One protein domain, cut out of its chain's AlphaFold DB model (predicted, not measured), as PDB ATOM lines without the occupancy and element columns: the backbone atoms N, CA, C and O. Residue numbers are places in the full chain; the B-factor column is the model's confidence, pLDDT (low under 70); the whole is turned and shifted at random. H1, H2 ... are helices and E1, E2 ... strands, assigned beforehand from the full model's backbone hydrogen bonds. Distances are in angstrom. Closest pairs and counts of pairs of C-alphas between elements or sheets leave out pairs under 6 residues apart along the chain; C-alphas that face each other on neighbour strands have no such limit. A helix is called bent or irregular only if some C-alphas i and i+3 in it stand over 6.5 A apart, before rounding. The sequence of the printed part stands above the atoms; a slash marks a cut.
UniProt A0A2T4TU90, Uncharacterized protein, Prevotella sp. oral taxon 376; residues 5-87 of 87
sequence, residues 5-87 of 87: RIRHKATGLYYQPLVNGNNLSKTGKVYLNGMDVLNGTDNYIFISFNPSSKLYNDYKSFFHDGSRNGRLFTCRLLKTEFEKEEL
ATOM      1  N   ARG A   5     145.851 182.758 143.870       98.12
ATOM      2  CA  ARG A   5     146.783 181.626 143.981       98.12
ATOM      3  C   ARG A   5     148.024 182.043 144.762       98.12
ATOM      4  O   ARG A   5     148.317 183.225 144.895       98.12
ATOM      5  N   ILE A   6     148.762 181.063 145.275       98.06
ATOM      6  CA  ILE A   6     150.056 181.293 145.927       98.06
ATOM      7  C   ILE A   6     151.158 180.938 144.934       98.06
ATOM      8  O   ILE A   6     151.344 179.756 144.645       98.06
ATOM      9  N   ARG A   7     151.858 181.935 144.390       98.50
ATOM     10  CA  ARG A   7     152.911 181.760 143.380       98.50
ATOM     11  C   ARG A   7     154.282 181.739 144.041       98.50
ATOM     12  O   ARG A   7     154.591 182.616 144.841       98.50
ATOM     13  N   HIS A   8     155.112 180.764 143.695       98.00
ATOM     14  CA  HIS A   8     156.535 180.777 144.006       98.00
ATOM     15  C   HIS A   8     157.244 181.728 143.037       98.00
ATOM     16  O   HIS A   8     157.232 181.501 141.825       98.00
ATOM     17  N   LYS A   9     157.854 182.794 143.557       98.19
ATOM     18  CA  LYS A   9     158.364 183.914 142.750       98.19
ATOM     19  C   LYS A   9     159.395 183.475 141.716       98.19
ATOM     20  O   LYS A   9     159.296 183.877 140.560       98.19
ATOM     21  N   ALA A  10     160.343 182.628 142.122       97.06
ATOM     22  CA  ALA A  10     161.468 182.241 141.277       97.06
ATOM     23  C   ALA A  10     161.070 181.298 140.130       97.06
ATOM     24  O   ALA A  10     161.631 181.392 139.044       97.06
ATOM     25  N   THR A  11     160.097 180.402 140.347       97.25
ATOM     26  CA  THR A  11     159.690 179.416 139.323       97.25
ATOM     27  C   THR A  11     158.408 179.782 138.585       97.25
ATOM     28  O   THR A  11     158.108 179.178 137.557       97.25
ATOM     29  N   GLY A  12     157.605 180.703 139.122       98.06
ATOM     30  CA  GLY A  12     156.261 180.999 138.627       98.06
ATOM     31  C   GLY A  12     155.244 179.871 138.836       98.06
ATOM     32  O   GLY A  12     154.108 179.996 138.393       98.06
ATOM     33  N   LEU A  13     155.618 178.776 139.506       98.06
ATOM     34  CA  LEU A  13     154.688 177.698 139.833       98.06
ATOM     35  C   LEU A  13     153.796 178.095 141.007       98.06
ATOM     36  O   LEU A  13     154.208 178.825 141.905       98.06
ATOM     37  N   TYR A  14     152.596 177.540 141.038       98.50
ATOM     38  CA  TYR A  14     151.620 177.790 142.082       98.50
ATOM     39  C   TYR A  14     151.548 176.627 143.066       98.50
ATOM     40  O   TYR A  14     151.608 175.455 142.681       98.50
ATOM     41  N   TYR A  15     151.380 176.959 144.341       98.00
ATOM     42  CA  TYR A  15     151.205 175.983 145.402       98.00
ATOM     43  C   TYR A  15     149.867 175.248 145.296       98.00
ATOM     44  O   TYR A  15     148.830 175.817 144.944       98.00
ATOM     45  N   GLN A  16     149.893 173.970 145.655       97.38
ATOM     46  CA  GLN A  16     148.749 173.078 145.761       97.38
ATOM     47  C   GLN A  16     148.964 172.036 146.877       97.38
ATOM     48  O   GLN A  16     150.102 171.760 147.280       97.38
ATOM     49  N   PRO A  17     147.881 171.398 147.364       94.44
ATOM     50  CA  PRO A  17     147.985 170.150 148.115       94.44
ATOM     51  C   PRO A  17     148.827 169.115 147.361       94.44
ATOM     52  O   PRO A  17     149.010 169.216 146.149       94.44
ATOM     53  N   LEU A  18     149.340 168.112 148.071       95.31
ATOM     54  CA  LEU A  18     150.203 167.106 147.461       95.31
ATOM     55  C   LEU A  18     149.427 166.304 146.401       95.31
ATOM     56  O   LEU A  18     148.607 165.454 146.738       95.31
ATOM     57  N   VAL A  19     149.707 166.556 145.120       95.00
ATOM     58  CA  VAL A  19     149.088 165.857 143.982       95.00
ATOM     59  C   VAL A  19     150.184 165.192 143.163       95.00
ATOM     60  O   VAL A  19     151.130 165.845 142.719       95.00
ATOM     61  N   ASN A  20     150.088 163.871 142.974       93.44
ATOM     62  CA  ASN A  20     151.098 163.056 142.280       93.44
ATOM     63  C   ASN A  20     152.530 163.259 142.812       93.44
ATOM     64  O   ASN A  20     153.502 163.171 142.058       93.44
ATOM     65  N   GLY A  21     152.648 163.550 144.112       95.19
ATOM     66  CA  GLY A  21     153.910 163.834 144.794       95.19
ATOM     67  C   GLY A  21     154.450 165.255 144.608       95.19
ATOM     68  O   GLY A  21     155.597 165.489 144.962       95.19
ATOM     69  N   ASN A  22     153.664 166.197 144.071       96.69
ATOM     70  CA  ASN A  22     154.102 167.574 143.819       96.69
ATOM     71  C   ASN A  22     153.217 168.600 144.542       96.69
ATOM     72  O   ASN A  22     151.996 168.608 144.359       96.69
ATOM     73  N   ASN A  23     153.839 169.499 145.305       97.44
ATOM     74  CA  ASN A  23     153.164 170.642 145.935       97.44
ATOM     75  C   ASN A  23     153.160 171.905 145.076       97.44
ATOM     76  O   ASN A  23     152.445 172.846 145.398       97.44
ATOM     77  N   LEU A  24     153.933 171.935 143.994       97.50
ATOM     78  CA  LEU A  24     153.925 173.022 143.024       97.50
ATOM     79  C   LEU A  24     153.383 172.504 141.689       97.50
ATOM     80  O   LEU A  24     153.602 171.348 141.331       97.50
ATOM     81  N   SER A  25     152.654 173.339 140.955       97.44
ATOM     82  CA  SER A  25     152.190 173.041 139.597       97.44
ATOM     83  C   SER A  25     151.953 174.325 138.801       97.44
ATOM     84  O   SER A  25     151.995 175.423 139.344       97.44
ATOM     85  N   LYS A  26     151.707 174.210 137.491       96.81
ATOM     86  CA  LYS A  26     151.409 175.376 136.637       96.81
ATOM     87  C   LYS A  26     150.029 175.990 136.899       96.81
ATOM     88  O   LYS A  26     149.783 177.110 136.477       96.81
ATOM     89  N   THR A  27     149.128 175.260 137.552       96.19
ATOM     90  CA  THR A  27     147.746 175.690 137.810       96.19
ATOM     91  C   THR A  27     147.511 176.032 139.277       96.19
ATOM     92  O   THR A  27     146.832 177.011 139.568       96.19
ATOM     93  N   GLY A  28     148.080 175.249 140.196       96.62
ATOM     94  CA  GLY A  28     147.944 175.419 141.640       96.62
ATOM     95  C   GLY A  28     146.523 175.266 142.177       96.62
ATOM     96  O   GLY A  28     145.576 174.921 141.468       96.62
ATOM     97  N   LYS A  29     146.378 175.553 143.472       97.25
ATOM     98  CA  LYS A  29     145.090 175.686 144.155       97.25
ATOM     99  C   LYS A  29     144.620 177.141 144.115       97.25
ATOM    100  O   LYS A  29     145.403 178.055 144.364       97.25
ATOM    101  N   VAL A  30     143.326 177.336 143.868       97.62
ATOM    102  CA  VAL A  30     142.649 178.628 144.044       97.62
ATOM    103  C   VAL A  30     142.133 178.742 145.478       97.62
ATOM    104  O   VAL A  30     141.520 177.810 146.007       97.62
ATOM    105  N   TYR A  31     142.385 179.884 146.104       96.38
ATOM    106  CA  TYR A  31     141.976 180.210 147.465       96.38
ATOM    107  C   TYR A  31     140.896 181.292 147.447       96.38
ATOM    108  O   TYR A  31     140.969 182.238 146.666       96.38
ATOM    109  N   LEU A  32     139.889 181.144 148.316       95.50
ATOM    110  CA  LEU A  32     138.715 182.031 148.375       95.50
ATOM    111  C   LEU A  32     138.511 182.685 149.752       95.50
ATOM    112  O   LEU A  32     137.830 183.700 149.864       95.50
ATOM    113  N   ASN A  33     139.080 182.101 150.809       90.69
ATOM    114  CA  ASN A  33     138.734 182.405 152.202       90.69
ATOM    115  C   ASN A  33     139.939 182.805 153.066       90.69
ATOM    116  O   ASN A  33     139.858 182.759 154.289       90.69
ATOM    117  N   GLY A  34     141.073 183.143 152.454       86.12
ATOM    118  CA  GLY A  34     142.261 183.556 153.190       86.12
ATOM    119  C   GLY A  34     143.056 182.407 153.802       86.12
ATOM    120  O   GLY A  34     144.225 182.622 154.077       86.12
ATOM    121  N   MET A  35     142.476 181.210 153.991       90.62
ATOM    122  CA  MET A  35     143.125 180.045 154.611       90.62
ATOM    123  C   MET A  35     144.079 179.340 153.639       90.62
ATOM    124  O   MET A  35     143.766 178.294 153.058       90.62
ATOM    125  N   ASP A  36     145.245 179.943 153.443       94.19
ATOM    126  CA  ASP A  36     146.298 179.443 152.567       94.19
ATOM    127  C   ASP A  36     147.559 179.007 153.325       94.19
ATOM    128  O   ASP A  36     147.645 179.096 154.547       94.19
ATOM    129  N   VAL A  37     148.532 178.482 152.579       93.81
ATOM    130  CA  VAL A  37     149.772 177.910 153.125       93.81
ATOM    131  C   VAL A  37     150.678 178.951 153.805       93.81
ATOM    132  O   VAL A  37     151.588 178.595 154.552       93.81
ATOM    133  N   LEU A  38     150.429 180.245 153.592       94.81
ATOM    134  CA  LEU A  38     151.166 181.315 154.260       94.81
ATOM    135  C   LEU A  38     150.650 181.550 155.687       94.81
ATOM    136  O   LEU A  38     151.394 182.071 156.521       94.81
ATOM    137  N   ASN A  39     149.436 181.096 156.013       89.31
ATOM    138  CA  ASN A  39     148.861 181.215 157.349       89.31
ATOM    139  C   ASN A  39     149.402 180.113 158.270       89.31
ATOM    140  O   ASN A  39     148.940 178.977 158.257       89.31
ATOM    141  N   GLY A  40     150.400 180.452 159.081       86.06
ATOM    142  CA  GLY A  40     150.994 179.566 160.082       86.06
ATOM    143  C   GLY A  40     152.161 180.256 160.783       86.06
ATOM    144  O   GLY A  40     152.631 181.286 160.301       86.06
ATOM    145  N   THR A  41     152.635 179.696 161.891       90.25
ATOM    146  CA  THR A  41     153.725 180.282 162.693       90.25
ATOM    147  C   THR A  41     155.107 180.045 162.099       90.25
ATOM    148  O   THR A  41     156.015 180.832 162.342       90.25
ATOM    149  N   ASP A  42     155.275 178.984 161.308       93.50
ATOM    150  CA  ASP A  42     156.546 178.705 160.646       93.50
ATOM    151  C   ASP A  42     156.853 179.760 159.579       93.50
ATOM    152  O   ASP A  42     155.967 180.206 158.847       93.50
ATOM    153  N   ASN A  43     158.131 180.112 159.437       96.06
ATOM    154  CA  ASN A  43     158.592 181.062 158.419       96.06
ATOM    155  C   ASN A  43     158.794 180.418 157.038       96.06
ATOM    156  O   ASN A  43     159.121 181.112 156.076       96.06
ATOM    157  N   TYR A  44     158.598 179.104 156.928       94.94
ATOM    158  CA  TYR A  44     158.811 178.332 155.710       94.94
ATOM    159  C   TYR A  44     157.609 177.441 155.370       94.94
ATOM    160  O   TYR A  44     156.702 177.235 156.175       94.94
ATOM    161  N   ILE A  45     157.633 176.898 154.158       94.75
ATOM    162  CA  ILE A  45     156.693 175.934 153.598       94.75
ATOM    163  C   ILE A  45     157.492 174.701 153.180       94.75
ATOM    164  O   ILE A  45     158.520 174.819 152.510       94.75
ATOM    165  N   PHE A  46     157.017 173.513 153.553       93.44
ATOM    166  CA  PHE A  46     157.547 172.270 153.000       93.44
ATOM    167  C   PHE A  46     156.998 172.048 151.593       93.44
ATOM    168  O   PHE A  46     155.785 171.987 151.391       93.44
ATOM    169  N   ILE A  47     157.899 171.885 150.631       95.31
ATOM    170  CA  ILE A  47     157.563 171.562 149.249       95.31
ATOM    171  C   ILE A  47     158.080 170.170 148.934       95.31
ATOM    172  O   ILE A  47     159.241 169.855 149.188       95.31
ATOM    173  N   SER A  48     157.210 169.350 148.354       95.88
ATOM    174  CA  SER A  48     157.576 168.050 147.806       95.88
ATOM    175  C   SER A  48     157.500 168.059 146.285       95.88
ATOM    176  O   SER A  48     156.606 168.681 145.702       95.88
ATOM    177  N   PHE A  49     158.402 167.310 145.666       96.06
ATOM    178  CA  PHE A  49     158.383 166.946 144.258       96.06
ATOM    179  C   PHE A  49     158.520 165.436 144.098       96.06
ATOM    180  O   PHE A  49     159.264 164.777 144.828       96.06
ATOM    181  N   ASN A  50     157.850 164.897 143.083       96.00
ATOM    182  CA  ASN A  50     158.065 163.532 142.633       96.00
ATOM    183  C   ASN A  50     159.316 163.506 141.737       96.00
ATOM    184  O   ASN A  50     159.260 164.087 140.647       96.00
ATOM    185  N   PRO A  51     160.413 162.827 142.130       94.50
ATOM    186  CA  PRO A  51     161.663 162.815 141.369       94.50
ATOM    187  C   PRO A  51     161.537 162.239 139.952       94.50
ATOM    188  O   PRO A  51     162.357 162.543 139.092       94.50
ATOM    189  N   SER A  52     160.505 161.432 139.691       94.06
ATOM    190  CA  SER A  52     160.226 160.873 138.362       94.06
ATOM    191  C   SER A  52     159.382 161.796 137.476       94.06
ATOM    192  O   SER A  52     159.101 161.462 136.327       94.06
ATOM    193  N   SER A  53     158.920 162.940 137.991       94.06
ATOM    194  CA  SER A  53     158.077 163.867 137.233       94.06
ATOM    195  C   SER A  53     158.897 164.790 136.331       94.06
ATOM    196  O   SER A  53     160.000 165.218 136.674       94.06
ATOM    197  N   LYS A  54     158.311 165.186 135.194       94.56
ATOM    198  CA  LYS A  54     158.879 166.238 134.339       94.56
ATOM    199  C   LYS A  54     159.076 167.547 135.115       94.56
ATOM    200  O   LYS A  54     160.096 168.199 134.959       94.56
ATOM    201  N   LEU A  55     158.136 167.877 136.003       94.75
ATOM    202  CA  LEU A  55     158.200 169.073 136.840       94.75
ATOM    203  C   LEU A  55     159.458 169.094 137.723       94.75
ATOM    204  O   LEU A  55     160.125 170.116 137.809       94.75
ATOM    205  N   TYR A  56     159.819 167.968 138.338       94.50
ATOM    206  CA  TYR A  56     161.069 167.884 139.087       94.50
ATOM    207  C   TYR A  56     162.279 168.146 138.185       94.50
ATOM    208  O   TYR A  56     163.122 168.970 138.519       94.50
ATOM    209  N   ASN A  57     162.356 167.501 137.020       94.88
ATOM    210  CA  ASN A  57     163.496 167.683 136.121       94.88
ATOM    211  C   ASN A  57     163.634 169.121 135.606       94.88
ATOM    212  O   ASN A  57     164.756 169.617 135.530       94.88
ATOM    213  N   ASP A  58     162.513 169.780 135.315       96.19
ATOM    214  CA  ASP A  58     162.488 171.141 134.779       96.19
ATOM    215  C   ASP A  58     162.821 172.204 135.855       96.19
ATOM    216  O   ASP A  58     163.357 173.255 135.514       96.19
ATOM    217  N   TYR A  59     162.526 171.956 137.142       95.12
ATOM    218  CA  TYR A  59     162.611 172.984 138.198       95.12
ATOM    219  C   TYR A  59     163.516 172.644 139.393       95.12
ATOM    220  O   TYR A  59     163.727 173.509 140.241       95.12
ATOM    221  N   LYS A  60     164.083 171.434 139.504       91.81
ATOM    222  CA  LYS A  60     164.907 171.027 140.666       91.81
ATOM    223  C   LYS A  60     166.060 171.984 140.983       91.81
ATOM    224  O   LYS A  60     166.415 172.130 142.146       91.81
ATOM    225  N   SER A  61     166.623 172.649 139.972       93.00
ATOM    226  CA  SER A  61     167.732 173.594 140.137       93.00
ATOM    227  C   SER A  61     167.364 174.839 140.936       93.00
ATOM    228  O   SER A  61     168.263 175.536 141.365       93.00
ATOM    229  N   PHE A  62     166.078 175.124 141.154       93.75
ATOM    230  CA  PHE A  62     165.631 176.232 142.000       93.75
ATOM    231  C   PHE A  62     165.582 175.866 143.493       93.75
ATOM    232  O   PHE A  62     165.311 176.730 144.320       93.75
ATOM    233  N   PHE A  63     165.815 174.600 143.858       91.38
ATOM    234  CA  PHE A  63     165.610 174.089 145.216       91.38
ATOM    235  C   PHE A  63     166.908 173.487 145.772       91.38
ATOM    236  O   PHE A  63     167.115 172.276 145.721       91.38
ATOM    237  N   HIS A  64     167.799 174.340 146.284       81.31
ATOM    238  CA  HIS A  64     169.177 173.956 146.624       81.31
ATOM    239  C   HIS A  64     169.280 173.142 147.926       81.31
ATOM    240  O   HIS A  64     170.079 172.214 148.001       81.31
ATOM    241  N   ASP A  65     168.417 173.419 148.907       84.88
ATOM    242  CA  ASP A  65     168.426 172.753 150.221       84.88
ATOM    243  C   ASP A  65     167.521 171.512 150.277       84.88
ATOM    244  O   ASP A  65     167.097 171.059 151.347       84.88
ATOM    245  N   GLY A  66     167.142 170.977 149.117       85.62
ATOM    246  CA  GLY A  66     166.259 169.826 149.060       85.62
ATOM    247  C   GLY A  66     166.993 168.504 149.237       85.62
ATOM    248  O   GLY A  66     168.091 168.288 148.729       85.62
ATOM    249  N   SER A  67     166.354 167.582 149.945       89.81
ATOM    250  CA  SER A  67     166.858 166.232 150.175       89.81
ATOM    251  C   SER A  67     165.804 165.196 149.814       89.81
ATOM    252  O   SER A  67     164.604 165.471 149.739       89.81
ATOM    253  N   ARG A  68     166.258 163.971 149.549       87.56
ATOM    254  CA  ARG A  68     165.350 162.860 149.288       87.56
ATOM    255  C   ARG A  68     164.782 162.353 150.610       87.56
ATOM    256  O   ARG A  68     165.528 161.866 151.453       87.56
ATOM    257  N   ASN A  69     163.464 162.412 150.755       85.38
ATOM    258  CA  ASN A  69     162.734 161.830 151.872       85.38
ATOM    259  C   ASN A  69     161.845 160.692 151.350       85.38
ATOM    260  O   ASN A  69     160.792 160.904 150.740       85.38
ATOM    261  N   GLY A  70     162.328 159.459 151.511       86.50
ATOM    262  CA  GLY A  70     161.703 158.268 150.941       86.50
ATOM    263  C   GLY A  70     161.588 158.350 149.413       86.50
ATOM    264  O   GLY A  70     162.584 158.340 148.683       86.50
ATOM    265  N   ARG A  71     160.348 158.404 148.913       90.88
ATOM    266  CA  ARG A  71     160.051 158.457 147.469       90.88
ATOM    267  C   ARG A  71     159.976 159.877 146.902       90.88
ATOM    268  O   ARG A  71     159.866 160.011 145.688       90.88
ATOM    269  N   LEU A  72     160.034 160.910 147.741       94.38
ATOM    270  CA  LEU A  72     159.890 162.304 147.327       94.38
ATOM    271  C   LEU A  72     161.202 163.067 147.501       94.38
ATOM    272  O   LEU A  72     162.032 162.731 148.344       94.38
ATOM    273  N   PHE A  73     161.380 164.105 146.697       94.94
ATOM    274  CA  PHE A  73     162.334 165.166 146.980       94.94
ATOM    275  C   PHE A  73     161.607 166.238 147.783       94.94
ATOM    276  O   PHE A  73     160.542 166.688 147.363       94.94
ATOM    277  N   THR A  74     162.152 166.625 148.927       95.38
ATOM    278  CA  THR A  74     161.539 167.605 149.824       95.38
ATOM    279  C   THR A  74     162.504 168.738 150.111       95.38
ATOM    280  O   THR A  74     163.659 168.482 150.445       95.38
ATOM    281  N   CYS A  75     162.029 169.976 150.041       94.88
ATOM    282  CA  CYS A  75     162.776 171.168 150.426       94.88
ATOM    283  C   CYS A  75     161.921 172.076 151.320       94.88
ATOM    284  O   CYS A  75     160.700 171.913 151.431       94.88
ATOM    285  N   ARG A  76     162.583 173.025 151.982       94.88
ATOM    286  CA  ARG A  76     161.938 174.112 152.719       94.88
ATOM    287  C   ARG A  76     162.149 175.398 151.941       94.88
ATOM    288  O   ARG A  76     163.272 175.667 151.536       94.88
ATOM    289  N   LEU A  77     161.084 176.167 151.766       95.38
ATOM    290  CA  LEU A  77     161.127 177.484 151.133       95.38
ATOM    291  C   LEU A  77     160.515 178.512 152.064       95.38
ATOM    292  O   LEU A  77     159.470 178.253 152.659       95.38
ATOM    293  N   LEU A  78     161.144 179.669 152.207       96.50
ATOM    294  CA  LEU A  78     160.633 180.755 153.028       96.50
ATOM    295  C   LEU A  78     159.302 181.256 152.466       96.50
ATOM    296  O   LEU A  78     159.118 181.387 151.258       96.50
ATOM    297  N   LYS A  79     158.370 181.626 153.344       97.19
ATOM    298  CA  LYS A  79     157.083 182.211 152.929       97.19
ATOM    299  C   LYS A  79     157.259 183.488 152.105       97.19
ATOM    300  O   LYS A  79     156.437 183.776 151.244       97.19
ATOM    301  N   THR A  80     158.348 184.224 152.328       97.12
ATOM    302  CA  THR A  80     158.718 185.428 151.570       97.12
ATOM    303  C   THR A  80     159.084 185.146 150.112       97.12
ATOM    304  O   THR A  80     159.046 186.067 149.293       97.12
ATOM    305  N   GLU A  81     159.401 183.898 149.758       97.56
ATOM    306  CA  GLU A  81     159.626 183.455 148.373       97.56
ATOM    307  C   GLU A  81     158.314 183.262 147.601       97.56
ATOM    308  O   GLU A  81     158.326 183.024 146.392       97.56
ATOM    309  N   PHE A  82     157.173 183.404 148.279       97.88
ATOM    310  CA  PHE A  82     155.850 183.305 147.691       97.88
ATOM    311  C   PHE A  82     155.120 184.645 147.694       97.88
ATOM    312  O   PHE A  82     155.424 185.560 148.463       97.88
ATOM    313  N   GLU A  83     154.133 184.754 146.819       97.56
ATOM    314  CA  GLU A  83     153.210 185.881 146.756       97.56
ATOM    315  C   GLU A  83     151.785 185.416 146.457       97.56
ATOM    316  O   GLU A  83     151.569 184.343 145.886       97.56
ATOM    317  N   LYS A  84     150.810 186.230 146.868       97.12
ATOM    318  CA  LYS A  84     149.408 186.045 146.496       97.12
ATOM    319  C   LYS A  84     149.188 186.722 145.146       97.12
ATOM    320  O   LYS A  84     149.373 187.929 145.041       97.12
ATOM    321  N   GLU A  85     148.795 185.949 144.147       97.62
ATOM    322  CA  GLU A  85     148.430 186.447 142.821       97.62
ATOM    323  C   GLU A  85     146.904 186.419 142.691       97.62
ATOM    324  O   GLU A  85     146.309 185.338 142.728       97.62
ATOM    325  N   GLU A  86     146.270 187.595 142.613       96.06
ATOM    326  CA  GLU A  86     144.822 187.719 142.375       96.06
ATOM    327  C   GLU A  86     144.453 187.204 140.972       96.06
ATOM    328  O   GLU A  86     145.231 187.364 140.032       96.06
ATOM    329  N   LEU A  87     143.273 186.583 140.849       93.12
ATOM    330  CA  LEU A  87     142.717 186.078 139.585       93.12
ATOM    331  C   LEU A  87     141.719 187.048 138.947       93.12
ATOM    332  O   LEU A  87     140.998 187.737 139.706       93.12
TER     333      LEU A  87
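AT A GLANCE: This is residues 5 to 87 of the 87 residues of an uncharacterized protein of Prevotella sp. oral taxon 376 (UniProt A0A2T4TU90). Three small antiparallel sheets join into one compact body: the hairpin E2-E3 sits between the pair E1-E7, which meets it through E1, and the three-strand sheet E4-E6-E5, which meets it through E3. The one helix, H1, only grazes the largest sheet near the far end of E4, and a long loop, residues 26 to 43, leads from E3 to E4. The printed part has 83 residues, with named elements in the order E1 E2 E3 E4 H1 E5 E6 E7, and its class is mixed, helices and strands. It is compact, with a radius of gyration of the C-alphas of 12.1 A and spans of 33 by 25 by 20 A.

HOW THE PARTS SIT: Begin at E1, residues 5 to 8, and find its antiparallel neighbour E7, residues 82 to 86, at 146 degrees, with N 7 and O 83 2.8 A apart. Next comes E2, residues 14 to 19, where the closest C-alphas to E1, those of Arg 7 and Tyr 14, are 4.4 A apart. E2 and E3, residues 22 to 25, form an antiparallel hairpin, with N 16 and O 23 2.8 A apart, within hydrogen-bond range. Look then at E4, residues 44 to 49: its closest C-alphas to E3 are those of Asn 22 and Phe 49, 4.3 A apart. Beside E4 runs E6, residues 72 to 78, antiparallel at 154 degrees, with N 45 and O 77 2.7 A apart. E5, residues 67 to 69, forms a hairpin with E6, and N 69 and O 72 are 2.8 A apart. H1, residues 54 to 62, grazes this sheet with residues 55 to 60; its closest C-alphas to E4 are those of Phe 49 and Tyr 56, 5.9 A apart. E4, H1 and E5 make a split strand-helix-strand unit, two strands of one sheet joined through a helix, with E6 between them in the sheet, and its crossover is right-handed. H1 is irregular, with C-alphas 58 and 61 7.9 A apart, and 3 of 5 of its O i to N i+4 pairs are within hydrogen-bond range. E1 and E4 are apart.

IN THESE COORDINATES: Find C-alpha 5 at (146.783, 181.626, 143.981), where E1 begins. E2 covers 12.3 A, and E4 runs 16.2 A from C-alpha 44 at (158.811, 178.332, 155.710). H1 spans 14.3 A, E6 19.3 A, and E7 13.0 A to C-alpha 86 at (144.822, 187.719, 142.375).

THE WHOLE: The two C-alphas farthest apart are those of Gly 70 and Leu 87, at 35.5 A. The link from E3 to E4 is long, with 18 residues, and the other links are tight. The printed part has no cut, and no printed residue is under 70 in pLDDT.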